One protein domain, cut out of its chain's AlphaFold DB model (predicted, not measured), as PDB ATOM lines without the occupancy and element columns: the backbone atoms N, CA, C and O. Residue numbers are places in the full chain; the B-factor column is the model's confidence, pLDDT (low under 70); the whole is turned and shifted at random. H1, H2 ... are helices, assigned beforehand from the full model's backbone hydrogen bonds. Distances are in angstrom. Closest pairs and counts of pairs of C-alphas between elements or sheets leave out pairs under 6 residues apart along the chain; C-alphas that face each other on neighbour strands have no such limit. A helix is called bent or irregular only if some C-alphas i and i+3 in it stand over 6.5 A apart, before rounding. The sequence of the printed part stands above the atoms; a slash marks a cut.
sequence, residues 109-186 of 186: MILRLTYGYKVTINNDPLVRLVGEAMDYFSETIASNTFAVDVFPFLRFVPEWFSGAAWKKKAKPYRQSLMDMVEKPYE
ATOM      1  N   MET A 109     202.037 152.649 166.889       78.00
ATOM      2  CA  MET A 109     202.050 152.965 168.321       78.00
ATOM      3  C   MET A 109     203.449 152.816 168.921       78.00
ATOM      4  O   MET A 109     203.874 153.678 169.685       78.00
ATOM      5  N   ILE A 110     204.174 151.766 168.530       82.25
ATOM      6  CA  ILE A 110     205.560 151.550 168.954       82.25
ATOM      7  C   ILE A 110     206.419 152.693 168.421       82.25
ATOM      8  O   ILE A 110     207.054 153.365 169.220       82.25
ATOM      9  N   LEU A 111     206.335 153.001 167.120       83.44
ATOM     10  CA  LEU A 111     207.093 154.097 166.505       83.44
ATOM     11  C   LEU A 111     206.882 155.438 167.232       83.44
ATOM     12  O   LEU A 111     207.834 156.176 167.486       83.44
ATOM     13  N   ARG A 112     205.637 155.740 167.616       81.38
ATOM     14  CA  ARG A 112     205.311 156.958 168.364       81.38
ATOM     15  C   ARG A 112     205.884 156.958 169.781       81.38
ATOM     16  O   ARG A 112     206.323 158.006 170.242       81.38
ATOM     17  N   LEU A 113     205.847 155.821 170.476       82.75
ATOM     18  CA  LEU A 113     206.296 155.705 171.865       82.75
ATOM     19  C   LEU A 113     207.820 155.639 171.992       82.75
ATOM     20  O   LEU A 113     208.373 156.271 172.885       82.75
ATOM     21  N   THR A 114     208.495 154.889 171.120       85.56
ATOM     22  CA  THR A 114     209.944 154.656 171.202       85.56
ATOM     23  C   THR A 114     210.748 155.756 170.525       85.56
ATOM     24  O   THR A 114     211.789 156.146 171.042       85.56
ATOM     25  N   TYR A 115     210.264 156.272 169.391       84.19
ATOM     26  CA  TYR A 115     211.004 157.231 168.564       84.19
ATOM     27  C   TYR A 115     210.353 158.619 168.519       84.19
ATOM     28  O   TYR A 115     210.839 159.507 167.825       84.19
ATOM     29  N   GLY A 116     209.225 158.832 169.210       82.94
ATOM     30  CA  GLY A 116     208.472 160.091 169.113       82.94
ATOM     31  C   GLY A 116     207.875 160.338 167.720       82.94
ATOM     32  O   GLY A 116     207.465 161.460 167.411       82.94
ATOM     33  N   TYR A 117     207.829 159.306 166.871       85.81
ATOM     34  CA  TYR A 117     207.483 159.427 165.461       85.81
ATOM     35  C   TYR A 117     206.015 159.838 165.267       85.81
ATOM     36  O   TYR A 117     205.089 159.238 165.827       85.81
ATOM     37  N   LYS A 118     205.783 160.875 164.454       82.12
ATOM     38  CA  LYS A 118     204.435 161.358 164.121       82.12
ATOM     39  C   LYS A 118     203.886 160.594 162.926       82.12
ATOM     40  O   LYS A 118     204.087 160.983 161.782       82.12
ATOM     41  N   VAL A 119     203.146 159.537 163.230       78.50
ATOM     42  CA  VAL A 119     202.532 158.675 162.221       78.50
ATOM     43  C   VAL A 119     201.479 159.432 161.420       78.50
ATOM     44  O   VAL A 119     200.550 160.025 161.978       78.50
ATOM     45  N   THR A 120     201.592 159.349 160.101       77.62
ATOM     46  CA  THR A 120     200.587 159.866 159.172       77.62
ATOM     47  C   THR A 120     199.484 158.829 158.934       77.62
ATOM     48  O   THR A 120     199.726 157.637 158.761       77.62
ATOM     49  N   ILE A 121     198.219 159.266 158.956       64.56
ATOM     50  CA  ILE A 121     197.054 158.357 158.942       64.56
ATOM     51  C   ILE A 121     196.964 157.569 157.613       64.56
ATOM     52  O   ILE A 121     196.477 156.431 157.577       64.56
ATOM     53  N   ASN A 122     197.520 158.119 156.527       67.88
ATOM     54  CA  ASN A 122     197.489 157.538 155.188       67.88
ATOM     55  C   ASN A 122     198.894 157.440 154.579       67.88
ATOM     56  O   ASN A 122     199.531 158.456 154.335       67.88
ATOM     57  N   ASN A 123     199.306 156.206 154.270       71.00
ATOM     58  CA  ASN A 123     200.526 155.864 153.532       71.00
ATOM     59  C   ASN A 123     201.857 156.221 154.218       71.00
ATOM     60  O   ASN A 123     202.807 156.653 153.569       71.00
ATOM     61  N   ASP A 124     201.928 156.005 155.528       85.19
ATOM     62  CA  ASP A 124     203.160 156.186 156.283       85.19
ATOM     63  C   ASP A 124     204.206 155.105 155.918       85.19
ATOM     64  O   ASP A 124     203.899 153.906 155.990       85.19
ATOM     65  N   PRO A 125     205.420 155.494 155.480       86.50
ATOM     66  CA  PRO A 125     206.402 154.562 154.935       86.50
ATOM     67  C   PRO A 125     206.938 153.586 155.984       86.50
ATOM     68  O   PRO A 125     207.129 152.414 155.658       86.50
ATOM     69  N   LEU A 126     207.127 154.031 157.232       87.06
ATOM     70  CA  LEU A 126     207.602 153.163 158.311       87.06
ATOM     71  C   LEU A 126     206.503 152.202 158.754       87.06
ATOM     72  O   LEU A 126     206.762 151.022 158.965       87.06
ATOM     73  N   VAL A 127     205.256 152.662 158.815       86.12
ATOM     74  CA  VAL A 127     204.115 151.784 159.116       86.12
ATOM     75  C   VAL A 127     203.915 150.720 158.034       86.12
ATOM     76  O   VAL A 127     203.632 149.568 158.355       86.12
ATOM     77  N   ARG A 128     204.072 151.071 156.749       85.56
ATOM     78  CA  ARG A 128     203.979 150.103 155.643       85.56
ATOM     79  C   ARG A 128     205.100 149.070 155.713       85.56
ATOM     80  O   ARG A 128     204.824 147.886 155.557       85.56
ATOM     81  N   LEU A 129     206.322 149.520 155.987       88.19
ATOM     82  CA  LEU A 129     207.483 148.655 156.175       88.19
ATOM     83  C   LEU A 129     207.282 147.681 157.341       88.19
ATOM     84  O   LEU A 129     207.528 146.489 157.188       88.19
ATOM     85  N   VAL A 130     206.782 148.166 158.485       87.38
ATOM     86  CA  VAL A 130     206.449 147.295 159.621       87.38
ATOM     87  C   VAL A 130     205.345 146.309 159.241       87.38
ATOM     88  O   VAL A 130     205.442 145.136 159.585       87.38
ATOM     89  N   GLY A 131     204.313 146.750 158.517       86.00
ATOM     90  CA  GLY A 131     203.260 145.865 158.018       86.00
ATOM     91  C   GLY A 131     203.807 144.721 157.163       86.00
ATOM     92  O   GLY A 131     203.562 143.563 157.475       86.00
ATOM     93  N   GLU A 132     204.617 145.047 156.157       87.38
ATOM     94  CA  GLU A 132     205.249 144.075 155.257       87.38
ATOM     95  C   GLU A 132     206.181 143.107 156.001       87.38
ATOM     96  O   GLU A 132     206.115 141.894 155.805       87.38
ATOM     97  N   ALA A 133     207.002 143.620 156.922       88.56
ATOM     98  CA  ALA A 133     207.875 142.785 157.740       88.56
ATOM     99  C   ALA A 133     207.083 141.841 158.663       88.56
ATOM    100  O   ALA A 133     207.483 140.690 158.846       88.56
ATOM    101  N   MET A 134     205.961 142.297 159.229       85.31
ATOM    102  CA  MET A 134     205.088 141.465 160.064       85.31
ATOM    103  C   MET A 134     204.343 140.401 159.253       85.31
ATOM    104  O   MET A 134     204.189 139.283 159.740       85.31
ATOM    105  N   ASP A 135     203.933 140.705 158.020       87.44
ATOM    106  CA  ASP A 135     203.314 139.723 157.123       87.44
ATOM    107  C   ASP A 135     204.304 138.601 156.778       87.44
ATOM    108  O   ASP A 135     203.975 137.419 156.899       87.44
ATOM    109  N   TYR A 136     205.552 138.951 156.448       87.75
ATOM    110  CA  TYR A 136     206.611 137.965 156.220       87.75
ATOM    111  C   TYR A 136     206.944 137.170 157.480       87.75
ATOM    112  O   TYR A 136     207.090 135.950 157.415       87.75
ATOM    113  N   PHE A 137     207.027 137.831 158.636       84.12
ATOM    114  CA  PHE A 137     207.243 137.147 159.907       84.12
ATOM    115  C   PHE A 137     206.131 136.125 160.181       84.12
ATOM    116  O   PHE A 137     206.432 134.964 160.457       84.12
ATOM    117  N   SER A 138     204.865 136.523 160.024       84.44
ATOM    118  CA  SER A 138     203.694 135.651 160.177       84.44
ATOM    119  C   SER A 138     203.770 134.429 159.258       84.44
ATOM    120  O   SER A 138     203.600 133.298 159.713       84.44
ATOM    121  N   GLU A 139     204.126 134.629 157.984       83.88
ATOM    122  CA  GLU A 139     204.329 133.539 157.024       83.88
ATOM    123  C   GLU A 139     205.454 132.583 157.464       83.88
ATOM    124  O   GLU A 139     205.308 131.367 157.344       83.88
ATOM    125  N   THR A 140     206.553 133.101 158.031       81.56
ATOM    126  CA  THR A 140     207.688 132.266 158.470       81.56
ATOM    127  C   THR A 140     207.425 131.423 159.708       81.56
ATOM    128  O   THR A 140     208.020 130.356 159.841       81.56
ATOM    129  N   ILE A 141     206.567 131.886 160.617       77.75
ATOM    130  CA  ILE A 141     206.228 131.144 161.840       77.75
ATOM    131  C   ILE A 141     204.994 130.258 161.662       77.75
ATOM    132  O   ILE A 141     204.753 129.369 162.482       77.75
ATOM    133  N   ALA A 142     204.202 130.498 160.612       77.44
ATOM    134  CA  ALA A 142     203.078 129.650 160.266       77.44
ATOM    135  C   ALA A 142     203.594 128.234 159.977       77.44
ATOM    136  O   ALA A 142     204.415 128.002 159.089       77.44
ATOM    137  N   SER A 143     203.139 127.279 160.784       63.31
ATOM    138  CA  SER A 143     203.596 125.897 160.688       63.31
ATOM    139  C   SER A 143     203.208 125.290 159.338       63.31
ATOM    140  O   SER A 143     202.074 125.444 158.888       63.31
ATOM    141  N   ASN A 144     204.135 124.542 158.735       68.44
ATOM    142  CA  ASN A 144     204.001 123.884 157.427       68.44
ATOM    143  C   ASN A 144     203.996 124.822 156.209       68.44
ATOM    144  O   ASN A 144     203.691 124.370 155.104       68.44
ATOM    145  N   THR A 145     204.355 126.097 156.367       74.31
ATOM    146  CA  THR A 145     204.489 127.010 155.222       74.31
ATOM    147  C   THR A 145     205.646 126.609 154.309       74.31
ATOM    148  O   THR A 145     205.551 126.746 153.085       74.31
ATOM    149  N   PHE A 146     206.732 126.068 154.871       80.12
ATOM    150  CA  PHE A 146     207.877 125.610 154.098       80.12
ATOM    151  C   PHE A 146     208.101 124.107 154.243       80.12
ATOM    152  O   PHE A 146     208.052 123.537 155.328       80.12
ATOM    153  N   ALA A 147     208.438 123.443 153.134       77.56
ATOM    154  CA  ALA A 147     208.695 122.000 153.123       77.56
ATOM    155  C   ALA A 147     209.835 121.585 154.076       77.56
ATOM    156  O   ALA A 147     209.854 120.456 154.564       77.56
ATOM    157  N   VAL A 148     210.770 122.499 154.366       78.94
ATOM    158  CA  VAL A 148     211.862 122.283 155.326       78.94
ATOM    159  C   VAL A 148     211.376 122.146 156.775       78.94
ATOM    160  O   VAL A 148     212.049 121.477 157.557       78.94
ATOM    161  N   ASP A 149     210.204 122.693 157.110       77.88
ATOM    162  CA  ASP A 149     209.613 122.597 158.452       77.88
ATOM    163  C   ASP A 149     209.105 121.175 158.736       77.88
ATOM    164  O   ASP A 149     209.138 120.708 159.871       77.88
ATOM    165  N   VAL A 150     208.686 120.462 157.683       80.38
ATOM    166  CA  VAL A 150     208.233 119.061 157.742       80.38
ATOM    167  C   VAL A 150     209.398 118.091 157.525       80.38
ATOM    168  O   VAL A 150     209.474 117.042 158.164       80.38
ATOM    169  N   PHE A 151     210.329 118.435 156.633       84.25
ATOM    170  CA  PHE A 151     211.441 117.577 156.227       84.25
ATOM    171  C   PHE A 151     212.793 118.288 156.423       84.25
ATOM    172  O   PHE A 151     213.319 118.897 155.485       84.25
ATOM    173  N   PRO A 152     213.429 118.167 157.607       81.12
ATOM    174  CA  PRO A 152     214.638 118.926 157.953       81.12
ATOM    175  C   PRO A 152     215.836 118.713 157.013       81.12
ATOM    176  O   PRO A 152     216.681 119.599 156.864       81.12
ATOM    177  N   PHE A 153     215.923 117.558 156.344       85.25
ATOM    178  CA  PHE A 153     216.990 117.270 155.378       85.25
ATOM    179  C   PHE A 153     216.930 118.175 154.135       85.25
ATOM    180  O   PHE A 153     217.959 118.403 153.495       85.25
ATOM    181  N   LEU A 154     215.769 118.773 153.831       81.88
ATOM    182  CA  LEU A 154     215.608 119.706 152.714       81.88
ATOM    183  C   LEU A 154     216.418 121.001 152.882       81.88
ATOM    184  O   LEU A 154     216.631 121.722 151.905       81.88
ATOM    185  N   ARG A 155     216.966 121.285 154.074       82.31
ATOM    186  CA  ARG A 155     217.872 122.427 154.294       82.31
ATOM    187  C   ARG A 155     219.100 122.414 153.374       82.31
ATOM    188  O   ARG A 155     219.603 123.480 153.022       82.31
ATOM    189  N   PHE A 156     219.556 121.236 152.943       85.25
ATOM    190  CA  PHE A 156     220.750 121.068 152.105       85.25
ATOM    191  C   PHE A 156     220.486 121.181 150.600       85.25
ATOM    192  O   PHE A 156     221.427 121.213 149.813       85.25
ATOM    193  N   VAL A 157     219.220 121.273 150.186       84.81
ATOM    194  CA  VAL A 157     218.851 121.349 148.769       84.81
ATOM    195  C   VAL A 157     219.343 122.673 148.164       84.81
ATOM    196  O   VAL A 157     219.008 123.731 148.702       84.81
ATOM    197  N   PRO A 158     220.127 122.673 147.074       81.56
ATOM    198  CA  PRO A 158     220.608 123.905 146.445       81.56
ATOM    199  C   PRO A 158     219.478 124.820 145.940       81.56
ATOM    200  O   PRO A 158     218.418 124.343 145.544       81.56
ATOM    201  N   GLU A 159     219.716 126.136 145.880       78.75
ATOM    202  CA  GLU A 159     218.708 127.137 145.462       78.75
ATOM    203  C   GLU A 159     218.208 126.979 144.014       78.75
ATOM    204  O   GLU A 159     217.142 127.493 143.667       78.75
ATOM    205  N   TRP A 160     218.968 126.283 143.162       80.38
ATOM    206  CA  TRP A 160     218.597 126.023 141.767       80.38
ATOM    207  C   TRP A 160     217.538 124.922 141.618       80.38
ATOM    208  O   TRP A 160     216.900 124.830 140.571       80.38
ATOM    209  N   PHE A 161     217.323 124.095 142.647       82.50
ATOM    210  CA  PHE A 161     216.339 123.017 142.615       82.50
ATOM    211  C   PHE A 161     214.915 123.587 142.640       82.50
ATOM    212  O   PHE A 161     214.582 124.404 143.500       82.50
ATOM    213  N   SER A 162     214.053 123.134 141.727       72.75
ATOM    214  CA  SER A 162     212.692 123.667 141.539       72.75
ATOM    215  C   SER A 162     211.815 123.589 142.795       72.75
ATOM    216  O   SER A 162     210.969 124.456 143.002       72.75
ATOM    217  N   GLY A 163     212.058 122.608 143.670       72.94
ATOM    218  CA  GLY A 163     211.375 122.483 144.957       72.94
ATOM    219  C   GLY A 163     211.808 123.507 146.011       72.94
ATOM    220  O   GLY A 163     211.043 123.761 146.927       72.94
ATOM    221  N   ALA A 164     212.979 124.145 145.888       77.88
ATOM    222  CA  ALA A 164     213.575 125.011 146.914       77.88
ATOM    223  C   ALA A 164     213.094 126.479 146.874       77.88
ATOM    224  O   ALA A 164     213.822 127.391 147.273       77.88
ATOM    225  N   ALA A 165     211.869 126.733 146.399       74.19
ATOM    226  CA  ALA A 165     211.329 128.085 146.212       74.19
ATOM    227  C   ALA A 165     211.328 128.934 147.501       74.19
ATOM    228  O   ALA A 165     211.515 130.150 147.436       74.19
ATOM    229  N   TRP A 166     211.213 128.304 148.676       77.81
ATOM    230  CA  TRP A 166     211.287 128.987 149.973       77.81
ATOM    231  C   TRP A 166     212.637 129.678 150.219       77.81
ATOM    232  O   TRP A 166     212.685 130.727 150.857       77.81
ATOM    233  N   LYS A 167     213.741 129.166 149.654       78.12
ATOM    234  CA  LYS A 167     215.065 129.797 149.791       78.12
ATOM    235  C   LYS A 167     215.138 131.150 149.085       78.12
ATOM    236  O   LYS A 167     215.835 132.047 149.547       78.12
ATOM    237  N   LYS A 168     214.362 131.337 148.011       79.06
ATOM    238  CA  LYS A 168     214.278 132.618 147.290       79.06
ATOM    239  C   LYS A 168     213.488 133.674 148.071       79.06
ATOM    240  O   LYS A 168     213.781 134.856 147.929       79.06
ATOM    241  N   LYS A 169     212.555 133.255 148.936       81.44
ATOM    242  CA  LYS A 169     211.799 134.137 149.845       81.44
ATOM    243  C   LYS A 169     212.642 134.656 151.022       81.44
ATOM    244  O   LYS A 169     212.384 135.739 151.526       81.44
ATOM    245  N   ALA A 170     213.711 133.955 151.407       80.94
ATOM    246  CA  ALA A 170     214.536 134.339 152.557       80.94
ATOM    247  C   ALA A 170     215.260 135.693 152.395       80.94
ATOM    248  O   ALA A 170     215.427 136.421 153.372       80.94
ATOM    249  N   LYS A 171     215.692 136.048 151.174       82.00
ATOM    250  CA  LYS A 171     216.387 137.320 150.901       82.00
ATOM    251  C   LYS A 171     215.501 138.553 151.145       82.00
ATOM    252  O   LYS A 171     215.920 139.389 151.945       82.00
ATOM    253  N   PRO A 172     214.308 138.682 150.527       85.44
ATOM    254  CA  PRO A 172     213.433 139.823 150.794       85.44
ATOM    255  C   PRO A 172     212.974 139.883 152.257       85.44
ATOM    256  O   PRO A 172     212.930 140.973 152.812       85.44
ATOM    257  N   TYR A 173     212.744 138.739 152.917       87.75
ATOM    258  CA  TYR A 173     212.340 138.714 154.333       87.75
ATOM    259  C   TYR A 173     213.435 139.231 155.262       87.75
ATOM    260  O   TYR A 173     213.181 139.987 156.196       87.75
ATOM    261  N   ARG A 174     214.683 138.826 155.003       86.69
ATOM    262  CA  ARG A 174     215.823 139.341 155.754       86.69
ATOM    263  C   ARG A 174     215.974 140.841 155.534       86.69
ATOM    264  O   ARG A 174     216.201 141.555 156.501       86.69
ATOM    265  N   GLN A 175     215.849 141.308 154.292       89.56
ATOM    266  CA  GLN A 175     215.999 142.728 153.989       89.56
ATOM    267  C   GLN A 175     214.919 143.572 154.670       89.56
ATOM    268  O   GLN A 175     215.257 144.553 155.319       89.56
ATOM    269  N   SER A 176     213.646 143.170 154.601       90.00
ATOM    270  CA  SER A 176     212.560 143.906 155.260       90.00
ATOM    271  C   SER A 176     212.741 143.965 156.779       90.00
ATOM    272  O   SER A 176     212.430 144.980 157.393       90.00
ATOM    273  N   LEU A 177     213.259 142.890 157.389       87.94
ATOM    274  CA  LEU A 177     213.561 142.855 158.817       87.94
ATOM    275  C   LEU A 177     214.677 143.842 159.181       87.94
ATOM    276  O   LEU A 177     214.523 144.577 160.152       87.94
ATOM    277  N   MET A 178     215.772 143.872 158.413       90.94
ATOM    278  CA  MET A 178     216.868 144.820 158.655       90.94
ATOM    279  C   MET A 178     216.400 146.264 158.463       90.94
ATOM    280  O   MET A 178     216.605 147.095 159.339       90.94
ATOM    281  N   ASP A 179     215.668 146.531 157.382       90.44
ATOM    282  CA  ASP A 179     215.090 147.844 157.103       90.44
ATOM    283  C   ASP A 179     214.174 148.315 158.245       90.44
ATOM    284  O   ASP A 179     214.208 149.486 158.617       90.44
ATOM    285  N   MET A 180     213.357 147.417 158.812       87.12
ATOM    286  CA  MET A 180     212.471 147.729 159.941       87.12
ATOM    287  C   MET A 180     213.250 148.123 161.205       87.12
ATOM    288  O   MET A 180     212.741 148.900 162.012       87.12
ATOM    289  N   VAL A 181     214.461 147.587 161.388       86.88
ATOM    290  CA  VAL A 181     215.338 147.902 162.524       86.88
ATOM    291  C   VAL A 181     216.108 149.199 162.289       86.88
ATOM    292  O   VAL A 181     216.211 149.999 163.210       86.88
ATOM    293  N   GLU A 182     216.647 149.411 161.091       88.88
ATOM    294  CA  GLU A 182     217.599 150.497 160.822       88.88
ATOM    295  C   GLU A 182     216.910 151.827 160.477       88.88
ATOM    296  O   GLU A 182     217.251 152.863 161.045       88.88
ATOM    297  N   LYS A 183     215.888 151.811 159.612       87.12
ATOM    298  CA  LYS A 183     215.264 153.037 159.075       87.12
ATOM    299  C   LYS A 183     214.576 153.950 160.096       87.12
ATOM    300  O   LYS A 183     214.513 155.144 159.832       87.12
ATOM    301  N   PRO A 184     214.039 153.477 161.239       84.38
ATOM    302  CA  PRO A 184     213.468 154.381 162.238       84.38
ATOM    303  C   PRO A 184     214.474 155.344 162.896       84.38
ATOM    304  O   PRO A 184     214.036 156.266 163.582       84.38
ATOM    305  N   TYR A 185     215.784 155.113 162.738       80.69
ATOM    306  CA  TYR A 185     216.849 155.959 163.289       80.69
ATOM    307  C   TYR A 185     217.377 157.022 162.309       80.69
ATOM    308  O   TYR A 185     218.172 157.866 162.728       80.69
ATOM    309  N   GLU A 186     216.975 156.965 161.037       76.75
ATOM    310  CA  GLU A 186     217.323 157.938 159.985       76.75
ATOM    311  C   GLU A 186     216.354 159.131 159.975       76.75
ATOM    312  O   GLU A 186     216.841 160.273 159.805       76.75
TER     313      GLU A 186
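AT A GLANCE: This is residues 109 to 186 of the 186 residues of an uncharacterized protein of Sphaerobolus stellatus (strain SS14) (UniProt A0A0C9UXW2). Two long helices, H2 and H5, run side by side in opposite ways as a rod, with H1 at one end and little H3 and H4 at the other. The printed part has 78 residues with five named helices, H1 to H5 in order, and no named strand: all helix. It is loose, with a radius of gyration of the C-alphas of 16.1 A, and spans 46 by 22 by 20 A.

IN THESE COORDINATES: H1, residues 109 to 115, begins with C-alpha 109 at (202.050, 152.965, 168.321). H2, residues 125 to 141, is 24.4 A long. H3 is residues 147 to 150, H4 residues 152 to 156. H5, residues 165 to 185, is 33.2 A long, ends with C-alpha 185 at (216.849, 155.959, 163.289), and is only just irregular: C-alphas 181 and 184 are 6.7 A apart.

HOW THE PARTS SIT: H1 only just touches H5, by residues 184 to 185 alone, with 3 pairs of C-alphas within 8 A; the closest, Tyr 115 and Pro 184, are 7.4 A apart. H2 touches H5 at a steep tilt of 38 degrees, closest at C-alphas Ala 133 and Ser 176, 5.4 A. H3 and H4 touch only at the corner, only just, with 3 pairs; C-alphas Val 148 and Leu 154 are closest, 5.2 A. Every O i to N i+4 pair is within hydrogen-bond range in H1 and H2, 12 of 17 in H5 and 0 of 1 in H4, where 2 of 2 O i to N i+3 pairs are; H3 is too short for one.

THE WHOLE: The farthest C-alphas, Lys 118 and Phe 153, are 46.7 A apart. The printed part has no cut and no long link; pLDDT is under 70 at residues 121 to 122 and 143 to 144.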